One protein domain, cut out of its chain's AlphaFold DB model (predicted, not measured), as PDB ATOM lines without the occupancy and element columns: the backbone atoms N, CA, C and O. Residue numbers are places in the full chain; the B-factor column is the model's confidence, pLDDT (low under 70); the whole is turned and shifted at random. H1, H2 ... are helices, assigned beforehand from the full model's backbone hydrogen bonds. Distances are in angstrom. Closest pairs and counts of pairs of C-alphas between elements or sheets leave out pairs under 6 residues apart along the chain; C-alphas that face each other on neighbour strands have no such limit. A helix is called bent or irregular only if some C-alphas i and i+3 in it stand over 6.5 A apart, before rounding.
ATOM      1  N   TYR A   4     -68.791 -45.271  91.394       89.75
ATOM      2  CA  TYR A   4     -68.494 -46.679  91.150       89.75
ATOM      3  C   TYR A   4     -68.687 -47.055  89.671       89.75
ATOM      4  O   TYR A   4     -67.855 -47.766  89.103       89.75
ATOM      5  N   VAL A   5     -69.712 -46.511  89.003       92.50
ATOM      6  CA  VAL A   5     -69.900 -46.687  87.549       92.50
ATOM      7  C   VAL A   5     -68.711 -46.131  86.756       92.50
ATOM      8  O   VAL A   5     -68.196 -46.814  85.867       92.50
ATOM      9  N   ARG A   6     -68.235 -44.922  87.088       91.31
ATOM     10  CA  ARG A   6     -67.058 -44.310  86.438       91.31
ATOM     11  C   ARG A   6     -65.799 -45.141  86.659       91.31
ATOM     12  O   ARG A   6     -65.066 -45.421  85.712       91.31
ATOM     13  N   ASP A   7     -65.589 -45.600  87.887       92.25
ATOM     14  CA  ASP A   7     -64.444 -46.428  88.241       92.25
ATOM     15  C   ASP A   7     -64.421 -47.748  87.469       92.25
ATOM     16  O   ASP A   7     -63.365 -48.196  87.002       92.25
ATOM     17  N   LYS A   8     -65.600 -48.353  87.291       94.06
ATOM     18  CA  LYS A   8     -65.753 -49.568  86.500       94.06
ATOM     19  C   LYS A   8     -65.446 -49.319  85.024       94.06
ATOM     20  O   LYS A   8     -64.712 -50.114  84.437       94.06
ATOM     21  N   ALA A   9     -65.908 -48.208  84.451       93.31
ATOM     22  CA  ALA A   9     -65.576 -47.837  83.075       93.31
ATOM     23  C   ALA A   9     -64.060 -47.663  82.872       93.31
ATOM     24  O   ALA A   9     -63.504 -48.215  81.923       93.31
ATOM     25  N   VAL A  10     -63.367 -46.995  83.806       95.38
ATOM     26  CA  VAL A  10     -61.898 -46.865  83.759       95.38
ATOM     27  C   VAL A  10     -61.215 -48.234  83.830       95.38
ATOM     28  O   VAL A  10     -60.217 -48.455  83.152       95.38
ATOM     29  N   SER A  11     -61.758 -49.184  84.602       95.12
ATOM     30  CA  SER A  11     -61.202 -50.542  84.666       95.12
ATOM     31  C   SER A  11     -61.281 -51.299  83.336       95.12
ATOM     32  O   SER A  11     -60.391 -52.090  83.056       95.12
ATOM     33  N   TRP A  12     -62.292 -51.037  82.502       93.69
ATOM     34  CA  TRP A  12     -62.429 -51.687  81.193       93.69
ATOM     35  C   TRP A  12     -61.442 -51.163  80.154       93.69
ATOM     36  O   TRP A  12     -60.994 -51.923  79.303       93.69
ATOM     37  N   ILE A  13     -61.078 -49.881  80.230       93.62
ATOM     38  CA  ILE A  13     -60.089 -49.277  79.321       93.62
ATOM     39  C   ILE A  13     -58.651 -49.387  79.845       93.62
ATOM     40  O   ILE A  13     -57.714 -49.003  79.147       93.62
ATOM     41  N   ALA A  14     -58.458 -49.897  81.066       92.75
ATOM     42  CA  ALA A  14     -57.156 -49.936  81.723       92.75
ATOM     43  C   ALA A  14     -56.116 -50.771  80.957       92.75
ATOM     44  O   ALA A  14     -54.940 -50.401  80.937       92.75
ATOM     45  N   ASP A  15     -56.574 -51.846  80.313       90.81
ATOM     46  CA  ASP A  15     -55.744 -52.817  79.591       90.81
ATOM     47  C   ASP A  15     -55.624 -52.514  78.085       90.81
ATOM     48  O   ASP A  15     -54.967 -53.249  77.351       90.81
ATOM     49  N   MET A  16     -56.237 -51.425  77.607       93.31
ATOM     50  CA  MET A  16     -56.137 -50.994  76.208       93.31
ATOM     51  C   MET A  16     -54.687 -50.641  75.857       93.31
ATOM     52  O   MET A  16     -54.030 -49.941  76.628       93.31
ATOM     53  N   TYR A  17     -54.198 -51.057  74.685       92.94
ATOM     54  CA  TYR A  17     -52.861 -50.696  74.199       92.94
ATOM     55  C   TYR A  17     -52.705 -49.181  74.007       92.94
ATOM     56  O   TYR A  17     -53.662 -48.482  73.686       92.94
ATOM     57  N   ASP A  18     -51.485 -48.657  74.166       91.50
ATOM     58  CA  ASP A  18     -51.204 -47.220  73.979       91.50
ATOM     59  C   ASP A  18     -51.511 -46.719  72.568       91.50
ATOM     60  O   ASP A  18     -52.005 -45.602  72.399       91.50
ATOM     61  N   SER A  19     -51.276 -47.564  71.563       86.81
ATOM     62  CA  SER A  19     -51.615 -47.277  70.170       86.81
ATOM     63  C   SER A  19     -53.096 -46.974  69.989       86.81
ATOM     64  O   SER A  19     -53.437 -46.066  69.238       86.81
ATOM     65  N   ASP A  20     -53.967 -47.678  70.707       88.44
ATOM     66  CA  ASP A  20     -55.412 -47.486  70.611       88.44
ATOM     67  C   ASP A  20     -55.894 -46.400  71.565       88.44
ATOM     68  O   ASP A  20     -56.666 -45.536  71.164       88.44
ATOM     69  N   LEU A  21     -55.363 -46.364  72.791       91.31
ATOM     70  CA  LEU A  21     -55.709 -45.344  73.777       91.31
ATOM     71  C   LEU A  21     -55.419 -43.931  73.261       91.31
ATOM     72  O   LEU A  21     -56.236 -43.035  73.469       91.31
ATOM     73  N   SER A  22     -54.289 -43.740  72.567       87.19
ATOM     74  CA  SER A  22     -53.888 -42.439  72.013       87.19
ATOM     75  C   SER A  22     -54.948 -41.827  71.092       87.19
ATOM     76  O   SER A  22     -55.164 -40.616  71.131       87.19
ATOM     77  N   LYS A  23     -55.682 -42.670  70.356       84.81
ATOM     78  CA  LYS A  23     -56.745 -42.257  69.434       84.81
ATOM     79  C   LYS A  23     -57.946 -41.668  70.166       84.81
ATOM     80  O   LYS A  23     -58.658 -40.868  69.581       84.81
ATOM     81  N   TYR A  24     -58.179 -42.033  71.428       89.25
ATOM     82  CA  TYR A  24     -59.352 -41.619  72.214       89.25
ATOM     83  C   TYR A  24     -59.047 -40.546  73.268       89.25
ATOM     84  O   TYR A  24     -59.934 -40.153  74.029       89.25
ATOM     85  N   LEU A  25     -57.803 -40.057  73.339       88.62
ATOM     86  CA  LEU A  25     -57.398 -39.078  74.353       88.62
ATOM     87  C   LEU A  25     -58.215 -37.786  74.274       88.62
ATOM     88  O   LEU A  25     -58.553 -37.233  75.319       88.62
ATOM     89  N   LEU A  26     -58.595 -37.351  73.068       85.69
ATOM     90  CA  LEU A  26     -59.435 -36.166  72.881       85.69
ATOM     91  C   LEU A  26     -60.749 -36.289  73.667       85.69
ATOM     92  O   LEU A  26     -61.087 -35.389  74.436       85.69
ATOM     93  N   GLN A  27     -61.451 -37.418  73.533       89.00
ATOM     94  CA  GLN A  27     -62.710 -37.679  74.232       89.00
ATOM     95  C   GLN A  27     -62.509 -37.931  75.729       89.00
ATOM     96  O   GLN A  27     -63.294 -37.446  76.542       89.00
ATOM     97  N   LEU A  28     -61.445 -38.638  76.125       91.75
ATOM     98  CA  LEU A  28     -61.148 -38.873  77.544       91.75
ATOM     99  C   LEU A  28     -60.870 -37.566  78.301       91.75
ATOM    100  O   LEU A  28     -61.256 -37.436  79.462       91.75
ATOM    101  N   ILE A  29     -60.281 -36.565  77.644       89.50
ATOM    102  CA  ILE A  29     -60.116 -35.222  78.216       89.50
ATOM    103  C   ILE A  29     -61.461 -34.514  78.369       89.50
ATOM    104  O   ILE A  29     -61.693 -33.857  79.384       89.50
ATOM    105  N   GLN A  30     -62.389 -34.688  77.424       87.38
ATOM    106  CA  GLN A  30     -63.748 -34.167  77.596       87.38
ATOM    107  C   GLN A  30     -64.450 -34.832  78.787       87.38
ATOM    108  O   GLN A  30     -65.099 -34.143  79.574       87.38
ATOM    109  N   CYS A  31     -64.253 -36.138  79.004       90.62
ATOM    110  CA  CYS A  31     -64.773 -36.840  80.181       90.62
ATOM    111  C   CYS A  31     -64.262 -36.243  81.500       90.62
ATOM    112  O   CYS A  31     -65.034 -36.156  82.460       90.62
ATOM    113  N   LEU A  32     -63.006 -35.773  81.544       90.69
ATOM    114  CA  LEU A  32     -62.458 -35.097  82.722       90.69
ATOM    115  C   LEU A  32     -63.244 -33.839  83.088       90.69
ATOM    116  O   LEU A  32     -63.275 -33.505  84.263       90.69
ATOM    117  N   LYS A  33     -63.925 -33.154  82.159       88.00
ATOM    118  CA  LYS A  33     -64.770 -31.985  82.482       88.00
ATOM    119  C   LYS A  33     -65.977 -32.347  83.362       88.00
ATOM    120  O   LYS A  33     -66.511 -31.476  84.047       88.00
ATOM    121  N   TYR A  34     -66.377 -33.622  83.377       88.44
ATOM    122  CA  TYR A  34     -67.520 -34.150  84.134       88.44
ATOM    123  C   TYR A  34     -67.143 -34.870  85.430       88.44
ATOM    124  O   TYR A  34     -68.026 -35.391  86.116       88.44
ATOM    125  N   GLU A  35     -65.856 -34.952  85.759       89.75
ATOM    126  CA  GLU A  35     -65.414 -35.531  87.026       89.75
ATOM    127  C   GLU A  35     -65.722 -34.574  88.185       89.75
ATOM    128  O   GLU A  35     -65.425 -33.376  88.125       89.75
ATOM    129  N   ASN A  36     -66.302 -35.098  89.264       86.62
ATOM    130  CA  ASN A  36     -66.682 -34.285  90.425       86.62
ATOM    131  C   ASN A  36     -65.458 -33.791  91.214       86.62
ATOM    132  O   ASN A  36     -65.513 -32.750  91.863       86.62
ATOM    133  N   HIS A  37     -64.349 -34.529  91.144       87.56
ATOM    134  CA  HIS A  37     -63.130 -34.273  91.906       87.56
ATOM    135  C   HIS A  37     -61.911 -34.253  90.981       87.56
ATOM    136  O   HIS A  37     -61.900 -34.933  89.957       87.56
ATOM    137  N   TYR A  38     -60.881 -33.487  91.357       83.69
ATOM    138  CA  TYR A  38     -59.597 -33.471  90.645       83.69
ATOM    139  C   TYR A  38     -58.942 -34.859  90.720       83.69
ATOM    140  O   TYR A  38     -58.648 -35.468  89.701       83.69
ATOM    141  N   ASN A  39     -58.847 -35.450  91.914       85.81
ATOM    142  CA  ASN A  39     -58.339 -36.813  92.079       85.81
ATOM    143  C   ASN A  39     -59.398 -37.878  91.722       85.81
ATOM    144  O   ASN A  39     -59.945 -38.558  92.589       85.81
ATOM    145  N   SER A  40     -59.730 -37.974  90.437       92.88
ATOM    146  CA  SER A  40     -60.600 -39.014  89.880       92.88
ATOM    147  C   SER A  40     -59.786 -40.212  89.391       92.88
ATOM    148  O   SER A  40     -58.619 -40.084  89.005       92.88
ATOM    149  N   ARG A  41     -60.417 -41.391  89.318       93.88
ATOM    150  CA  ARG A  41     -59.762 -42.587  88.772       93.88
ATOM    151  C   ARG A  41     -59.363 -42.416  87.308       93.88
ATOM    152  O   ARG A  41     -58.338 -42.957  86.904       93.88
ATOM    153  N   LEU A  42     -60.137 -41.654  86.531       94.88
ATOM    154  CA  LEU A  42     -59.805 -41.333  85.143       94.88
ATOM    155  C   LEU A  42     -58.535 -40.476  85.055       94.88
ATOM    156  O   LEU A  42     -57.638 -40.815  84.285       94.88
ATOM    157  N   GLN A  43     -58.425 -39.416  85.865       93.44
ATOM    158  CA  GLN A  43     -57.215 -38.590  85.929       93.44
ATOM    159  C   GLN A  43     -55.999 -39.442  86.323       93.44
ATOM    160  O   GLN A  43     -55.016 -39.486  85.583       93.44
ATOM    161  N   ALA A  44     -56.096 -40.194  87.425       93.25
ATOM    162  CA  ALA A  44     -55.014 -41.057  87.896       93.25
ATOM    163  C   ALA A  44     -54.605 -42.115  86.854       93.25
ATOM    164  O   ALA A  44     -53.417 -42.399  86.678       93.25
ATOM    165  N   PHE A  45     -55.577 -42.689  86.137       95.06
ATOM    166  CA  PHE A  45     -55.321 -43.594  85.020       95.06
ATOM    167  C   PHE A  45     -54.518 -42.902  83.917       95.06
ATOM    168  O   PHE A  45     -53.457 -43.409  83.558       95.06
ATOM    169  N   LEU A  46     -54.970 -41.748  83.419       93.56
ATOM    170  CA  LEU A  46     -54.294 -41.022  82.342       93.56
ATOM    171  C   LEU A  46     -52.852 -40.670  82.719       93.56
ATOM    172  O   LEU A  46     -51.938 -40.993  81.963       93.56
ATOM    173  N   ILE A  47     -52.625 -40.129  83.918       91.00
ATOM    174  CA  ILE A  47     -51.277 -39.810  84.414       91.00
ATOM    175  C   ILE A  47     -50.405 -41.066  84.479       91.00
ATOM    176  O   ILE A  47     -49.276 -41.072  83.991       91.00
ATOM    177  N   LYS A  48     -50.933 -42.179  85.001       91.94
ATOM    178  CA  LYS A  48     -50.196 -43.450  85.036       91.94
ATOM    179  C   LYS A  48     -49.822 -43.944  83.634       91.94
ATOM    180  O   LYS A  48     -48.745 -44.517  83.470       91.94
ATOM    181  N   ARG A  49     -50.691 -43.765  82.630       92.75
ATOM    182  CA  ARG A  49     -50.389 -44.137  81.234       92.75
ATOM    183  C   ARG A  49     -49.318 -43.218  80.643       92.75
ATOM    184  O   ARG A  49     -48.384 -43.735  80.038       92.75
ATOM    185  N   VAL A  50     -49.375 -41.911  80.907       89.69
ATOM    186  CA  VAL A  50     -48.344 -40.943  80.490       89.69
ATOM    187  C   VAL A  50     -46.972 -41.289  81.058       89.69
ATOM    188  O   VAL A  50     -46.008 -41.378  80.307       89.69
ATOM    189  N   LEU A  51     -46.881 -41.544  82.367       87.25
ATOM    190  CA  LEU A  51     -45.609 -41.871  83.018       87.25
ATOM    191  C   LEU A  51     -44.999 -43.183  82.497       87.25
ATOM    192  O   LEU A  51     -43.787 -43.369  82.564       87.25
ATOM    193  N   ARG A  52     -45.826 -44.095  81.970       90.00
ATOM    194  CA  ARG A  52     -45.381 -45.353  81.348       90.00
ATOM    195  C   ARG A  52     -44.966 -45.184  79.889       90.00
ATOM    196  O   ARG A  52     -43.992 -45.804  79.474       90.00
ATOM    197  N   ASN A  53     -45.699 -44.382  79.120       88.56
ATOM    198  CA  ASN A  53     -45.437 -44.142  77.703       88.56
ATOM    199  C   ASN A  53     -45.476 -42.637  77.389       88.56
ATOM    200  O   ASN A  53     -46.444 -42.127  76.810       88.56
ATOM    201  N   PRO A  54     -44.418 -41.909  77.772       84.25
ATOM    202  CA  PRO A  54     -44.377 -40.465  77.597       84.25
ATOM    203  C   PRO A  54     -44.263 -40.027  76.130       84.25
ATOM    204  O   PRO A  54     -44.733 -38.948  75.771       84.25
ATOM    205  N   TYR A  55     -43.657 -40.865  75.282       80.69
ATOM    206  CA  TYR A  55     -43.441 -40.583  73.861       80.69
ATOM    207  C   TYR A  55     -44.762 -40.476  73.099       80.69
ATOM    208  O   TYR A  55     -44.963 -39.543  72.328       80.69
ATOM    209  N   GLN A  56     -45.674 -41.421  73.332       83.69
ATOM    210  CA  GLN A  56     -46.966 -41.449  72.658       83.69
ATOM    211  C   GLN A  56     -48.035 -40.762  73.511       83.69
ATOM    212  O   GLN A  56     -48.515 -39.687  73.164       83.69
ATOM    213  N   ILE A  57     -48.387 -41.340  74.662       88.31
ATOM    214  CA  ILE A  57     -49.515 -40.857  75.469       88.31
ATOM    215  C   ILE A  57     -49.228 -39.480  76.068       88.31
ATOM    216  O   ILE A  57     -50.098 -38.614  76.026       88.31
ATOM    217  N   GLY A  58     -48.014 -39.259  76.582       87.06
ATOM    218  CA  GLY A  58     -47.616 -37.966  77.151       87.06
ATOM    219  C   GLY A  58     -47.724 -36.816  76.155       87.06
ATOM    220  O   GLY A  58     -48.357 -35.804  76.448       87.06
ATOM    221  N   HIS A  59     -47.171 -36.998  74.955       81.94
ATOM    222  CA  HIS A  59     -47.215 -35.989  73.900       81.94
ATOM    223  C   HIS A  59     -48.648 -35.630  73.478       81.94
ATOM    224  O   HIS A  59     -49.012 -34.453  73.475       81.94
ATOM    225  N   TYR A  60     -49.478 -36.629  73.159       83.88
ATOM    226  CA  TYR A  60     -50.855 -36.382  72.726       83.88
ATOM    227  C   TYR A  60     -51.725 -35.799  73.846       83.88
ATOM    228  O   TYR A  60     -52.494 -34.871  73.592       83.88
ATOM    229  N   LEU A  61     -51.587 -36.292  75.086       88.50
ATOM    230  CA  LEU A  61     -52.353 -35.773  76.221       88.50
ATOM    231  C   LEU A  61     -52.004 -34.308  76.501       88.50
ATOM    232  O   LEU A  61     -52.908 -33.511  76.735       88.50
ATOM    233  N   PHE A  62     -50.719 -33.941  76.447       87.50
ATOM    234  CA  PHE A  62     -50.288 -32.560  76.664       87.50
ATOM    235  C   PHE A  62     -50.953 -31.605  75.685       87.50
ATOM    236  O   PHE A  62     -51.575 -30.630  76.103       87.50
ATOM    237  N   TRP A  63     -50.869 -31.896  74.388       85.62
ATOM    238  CA  TRP A  63     -51.429 -31.008  73.376       85.62
ATOM    239  C   TRP A  63     -52.949 -30.956  73.413       85.62
ATOM    240  O   TRP A  63     -53.519 -29.881  73.246       85.62
ATOM    241  N   ALA A  64     -53.610 -32.074  73.708       85.31
ATOM    242  CA  ALA A  64     -55.059 -32.101  73.821       85.31
ATOM    243  C   ALA A  64     -55.581 -31.415  75.107       85.31
ATOM    244  O   ALA A  64     -56.683 -30.876  75.105       85.31
ATOM    245  N   LEU A  65     -54.795 -31.363  76.192       87.81
ATOM    246  CA  LEU A  65     -55.089 -30.508  77.354       87.81
ATOM    247  C   LEU A  65     -54.797 -29.035  77.044       87.81
ATOM    248  O   LEU A  65     -55.586 -28.154  77.388       87.81
ATOM    249  N   LYS A  66     -53.668 -28.762  76.381       85.31
ATOM    250  CA  LYS A  66     -53.225 -27.411  76.027       85.31
ATOM    251  C   LYS A  66     -54.197 -26.724  75.073       85.31
ATOM    252  O   LYS A  66     -54.448 -25.529  75.241       85.31
ATOM    253  N   SER A  67     -54.762 -27.464  74.120       82.88
ATOM    254  CA  SER A  67     -55.748 -26.947  73.170       82.88
ATOM    255  C   SER A  67     -57.007 -26.432  73.865       82.88
ATOM    256  O   SER A  67     -57.537 -25.407  73.457       82.88
ATOM    257  N   GLU A  68     -57.421 -27.055  74.968       81.19
ATOM    258  CA  GLU A  68     -58.611 -26.702  75.758       81.19
ATOM    259  C   GLU A  68     -58.308 -25.767  76.949       81.19
ATOM    260  O   GLU A  68     -59.218 -25.301  77.638       81.19
ATOM    261  N   PHE A  69     -57.031 -25.464  77.206       83.25
ATOM    262  CA  PHE A  69     -56.585 -24.738  78.403       83.25
ATOM    263  C   PHE A  69     -57.108 -23.297  78.500       83.25
ATOM    264  O   PHE A  69     -57.146 -22.716  79.581       83.25
ATOM    265  N   HIS A  70     -57.531 -22.713  77.381       79.50
ATOM    266  CA  HIS A  70     -58.084 -21.360  77.324       79.50
ATOM    267  C   HIS A  70     -59.470 -21.239  77.992       79.50
ATOM    268  O   HIS A  70     -59.903 -20.138  78.332       79.50
ATOM    269  N   GLY A  71     -60.171 -22.356  78.232       76.00
ATOM    270  CA  GLY A  71     -61.463 -22.363  78.913       76.00
ATOM    271  C   GLY A  71     -61.345 -22.141  80.427       76.00
ATOM    272  O   GLY A  71     -60.959 -23.052  81.161       76.00
ATOM    273  N   LEU A  72     -61.780 -20.972  80.917       74.12
ATOM    274  CA  LEU A  72     -61.692 -20.571  82.337       74.12
ATOM    275  C   LEU A  72     -62.293 -21.582  83.329       74.12
ATOM    276  O   LEU A  72     -61.843 -21.682  84.463       74.12
ATOM    277  N   LYS A  73     -63.313 -22.342  82.916       83.38
ATOM    278  CA  LYS A  73     -64.022 -23.284  83.795       83.38
ATOM    279  C   LYS A  73     -63.188 -24.513  84.181       83.38
ATOM    280  O   LYS A  73     -63.435 -25.109  85.223       83.38
ATOM    281  N   HIS A  74     -62.248 -24.922  83.329       84.75
ATOM    282  CA  HIS A  74     -61.506 -26.180  83.486       84.75
ATOM    283  C   HIS A  74     -59.983 -26.000  83.443       84.75
ATOM    284  O   HIS A  74     -59.258 -26.972  83.653       84.75
ATOM    285  N   CYS A  75     -59.497 -24.776  83.208       85.62
ATOM    286  CA  CYS A  75     -58.072 -24.483  83.074       85.62
ATOM    287  C   CYS A  75     -57.262 -24.891  84.311       85.62
ATOM    288  O   CYS A  75     -56.200 -25.480  84.153       85.62
ATOM    289  N   GLU A  76     -57.776 -24.682  85.528       88.56
ATOM    290  CA  GLU A  76     -57.099 -25.105  86.761       88.56
ATOM    291  C   GLU A  76     -56.876 -26.624  86.779       88.56
ATOM    292  O   GLU A  76     -55.754 -27.086  86.966       88.56
ATOM    293  N   ARG A  77     -57.923 -27.414  86.499       90.12
ATOM    294  CA  ARG A  77     -57.832 -28.882  86.459       90.12
ATOM    295  C   ARG A  77     -56.818 -29.356  85.432       90.12
ATOM    296  O   ARG A  77     -55.983 -30.199  85.737       90.12
ATOM    297  N   PHE A  78     -56.893 -28.824  84.217       89.69
ATOM    298  CA  PHE A  78     -55.961 -29.197  83.159       89.69
ATOM    299  C   PHE A  78     -54.531 -28.745  83.471       89.69
ATOM    300  O   PHE A  78     -53.591 -29.467  83.147       89.69
ATOM    301  N   GLY A  79     -54.364 -27.606  84.147       87.50
ATOM    302  CA  GLY A  79     -53.078 -27.102  84.628       87.50
ATOM    303  C   GLY A  79     -52.422 -28.050  85.621       87.50
ATOM    304  O   GLY A  79     -51.288 -28.459  85.391       87.50
ATOM    305  N   VAL A  80     -53.166 -28.472  86.648       88.25
ATOM    306  CA  VAL A  80     -52.692 -29.445  87.645       88.25
ATOM    307  C   VAL A  80     -52.264 -30.750  86.971       88.25
ATOM    308  O   VAL A  80     -51.164 -31.236  87.213       88.25
ATOM    309  N   ILE A  81     -53.071 -31.283  86.045       88.12
ATOM    310  CA  ILE A  81     -52.715 -32.511  85.312       88.12
ATOM    311  C   ILE A  81     -51.415 -32.336  84.515       88.12
ATOM    312  O   ILE A  81     -50.576 -33.233  84.517       88.12
ATOM    313  N   MET A  82     -51.240 -31.208  83.819       86.25
ATOM    314  CA  MET A  82     -50.019 -30.934  83.048       86.25
ATOM    315  C   MET A  82     -48.784 -30.739  83.941       86.25
ATOM    316  O   MET A  82     -47.678 -31.094  83.529       86.25
ATOM    317  N   GLU A  83     -48.954 -30.192  85.146       84.56
ATOM    318  CA  GLU A  83     -47.881 -30.050  86.134       84.56
ATOM    319  C   GLU A  83     -47.445 -31.416  86.690       84.56
ATOM    320  O   GLU A  83     -46.246 -31.685  86.789       84.56
ATOM    321  N   GLU A  84     -48.397 -32.319  86.950       81.50
ATOM    322  CA  GLU A  84     -48.148 -33.622  87.582       81.50
ATOM    323  C   GLU A  84     -47.208 -34.556  86.797       81.50
ATOM    324  O   GLU A  84     -46.528 -35.376  87.416       81.50
ATOM    325  N   TYR A  85     -47.121 -34.457  85.464       75.81
ATOM    326  CA  TYR A  85     -46.208 -35.300  84.672       75.81
ATOM    327  C   TYR A  85     -45.056 -34.552  83.988       75.81
ATOM    328  O   TYR A  85     -44.298 -35.202  83.278       75.81
ATOM    329  N   HIS A  86     -44.881 -33.247  84.249       64.25
ATOM    330  CA  HIS A  86     -43.823 -32.338  83.764       64.25
ATOM    331  C   HIS A  86     -43.516 -32.401  82.241       64.25
ATOM    332  O   HIS A  86     -43.103 -33.438  81.730       64.25
ATOM    333  N   PRO A  87     -43.535 -31.272  81.499       55.56
ATOM    334  CA  PRO A  87     -43.178 -31.227  80.070       55.56
ATOM    335  C   PRO A  87     -41.880 -31.938  79.646       55.56
ATOM    336  O   PRO A  87     -41.800 -32.417  78.521       55.56
ATOM    337  N   ASN A  88     -40.889 -32.065  80.537       55.31
ATOM    338  CA  ASN A  88     -39.627 -32.766  80.272       55.31
ATOM    339  C   ASN A  88     -39.779 -34.285  80.084       55.31
ATOM    340  O   ASN A  88     -38.832 -34.950  79.659       55.31
ATOM    341  N   THR A  89     -40.943 -34.854  80.404       56.19
ATOM    342  CA  THR A  89     -41.250 -36.242  80.061       56.19
ATOM    343  C   THR A  89     -41.669 -36.374  78.602       56.19
ATOM    344  O   THR A  89     -41.408 -37.417  78.017       56.19
ATOM    345  N   ILE A  90     -42.226 -35.335  77.970       60.44
ATOM    346  CA  ILE A  90     -42.677 -35.378  76.575       60.44
ATOM    347  C   ILE A  90     -41.462 -35.484  75.658       60.44
ATOM    348  O   ILE A  90     -40.607 -34.601  75.626       60.44
TER     349      ILE A  90
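What this domain is: This is residues 4 to 90 of the 425 residues of the protein "Phosphatidylinositol 3-and 4-kinase family protein" of Reticulomyxa filosa (UniProt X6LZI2). H2 and H4, the longest helices, lie side by side; H3 crosses over them in the middle, with H1 packed on one side of it and H5 on the other, where H5 folds back along H4. The printed part has 87 residues with five named helices, H1 to H5 in order, and no named strand: all helix. It is compact, with a radius of gyration of the C-alphas of 12.0 A and spans of 31 by 29 by 19 A.

Where its parts are: Start at H2, residues 18 to 32, 18.7 A long; it is irregular, with C-alphas 23 and 26 7.5 A apart. H4, residues 54 to 68, spans 19.9 A. Between them in the chain find H3, residues 41 to 52, 16.4 A. H1, residues 4 to 13, begins at C-alpha 4 (-68.494, -46.679, 91.150); H5, residues 75 to 84, ends at C-alpha 84 (-48.148, -33.622, 87.582).

How they stand to each other: Begin at the hub, H3. Its residues 49 to 51 touch residues 56 to 61 of H4, closest at C-alphas 50 and 58, 4.5 A, at a steep tilt of 46 degrees. H2 and H3, a helical hairpin, only just touch, with 3 pairs of C-alphas within 8 A, closest 32 and 43, 7.1 A. H1 touches residues 41 to 45 of H3, closest C-alphas 10 and 42, 6.1 A, the same way. Residues 43 to 47 of H3 only just touch H5, with 3 pairs, closest 47 and 81, 7.5 A. H2 touches H4 the same way at a shallow tilt of 28 degrees, closest C-alphas 22 and 57, 5.8 A. Residues 62 to 68 of H4 touch H5, a helical hairpin, closest C-alphas 65 and 78, 6.0 A. H1 is apart from H4 and H5. In H1, H3 and H5 every O i to N i+4 pair is within hydrogen-bond range; in H2 7 of 11 and in H4 9 of 11 are.

The domain as a whole: The farthest C-alphas, Val 5 and Asn 88, are 34.1 A apart. The printed part has no cut and no long link. Look for pLDDT under 70 at residues 86 to 90.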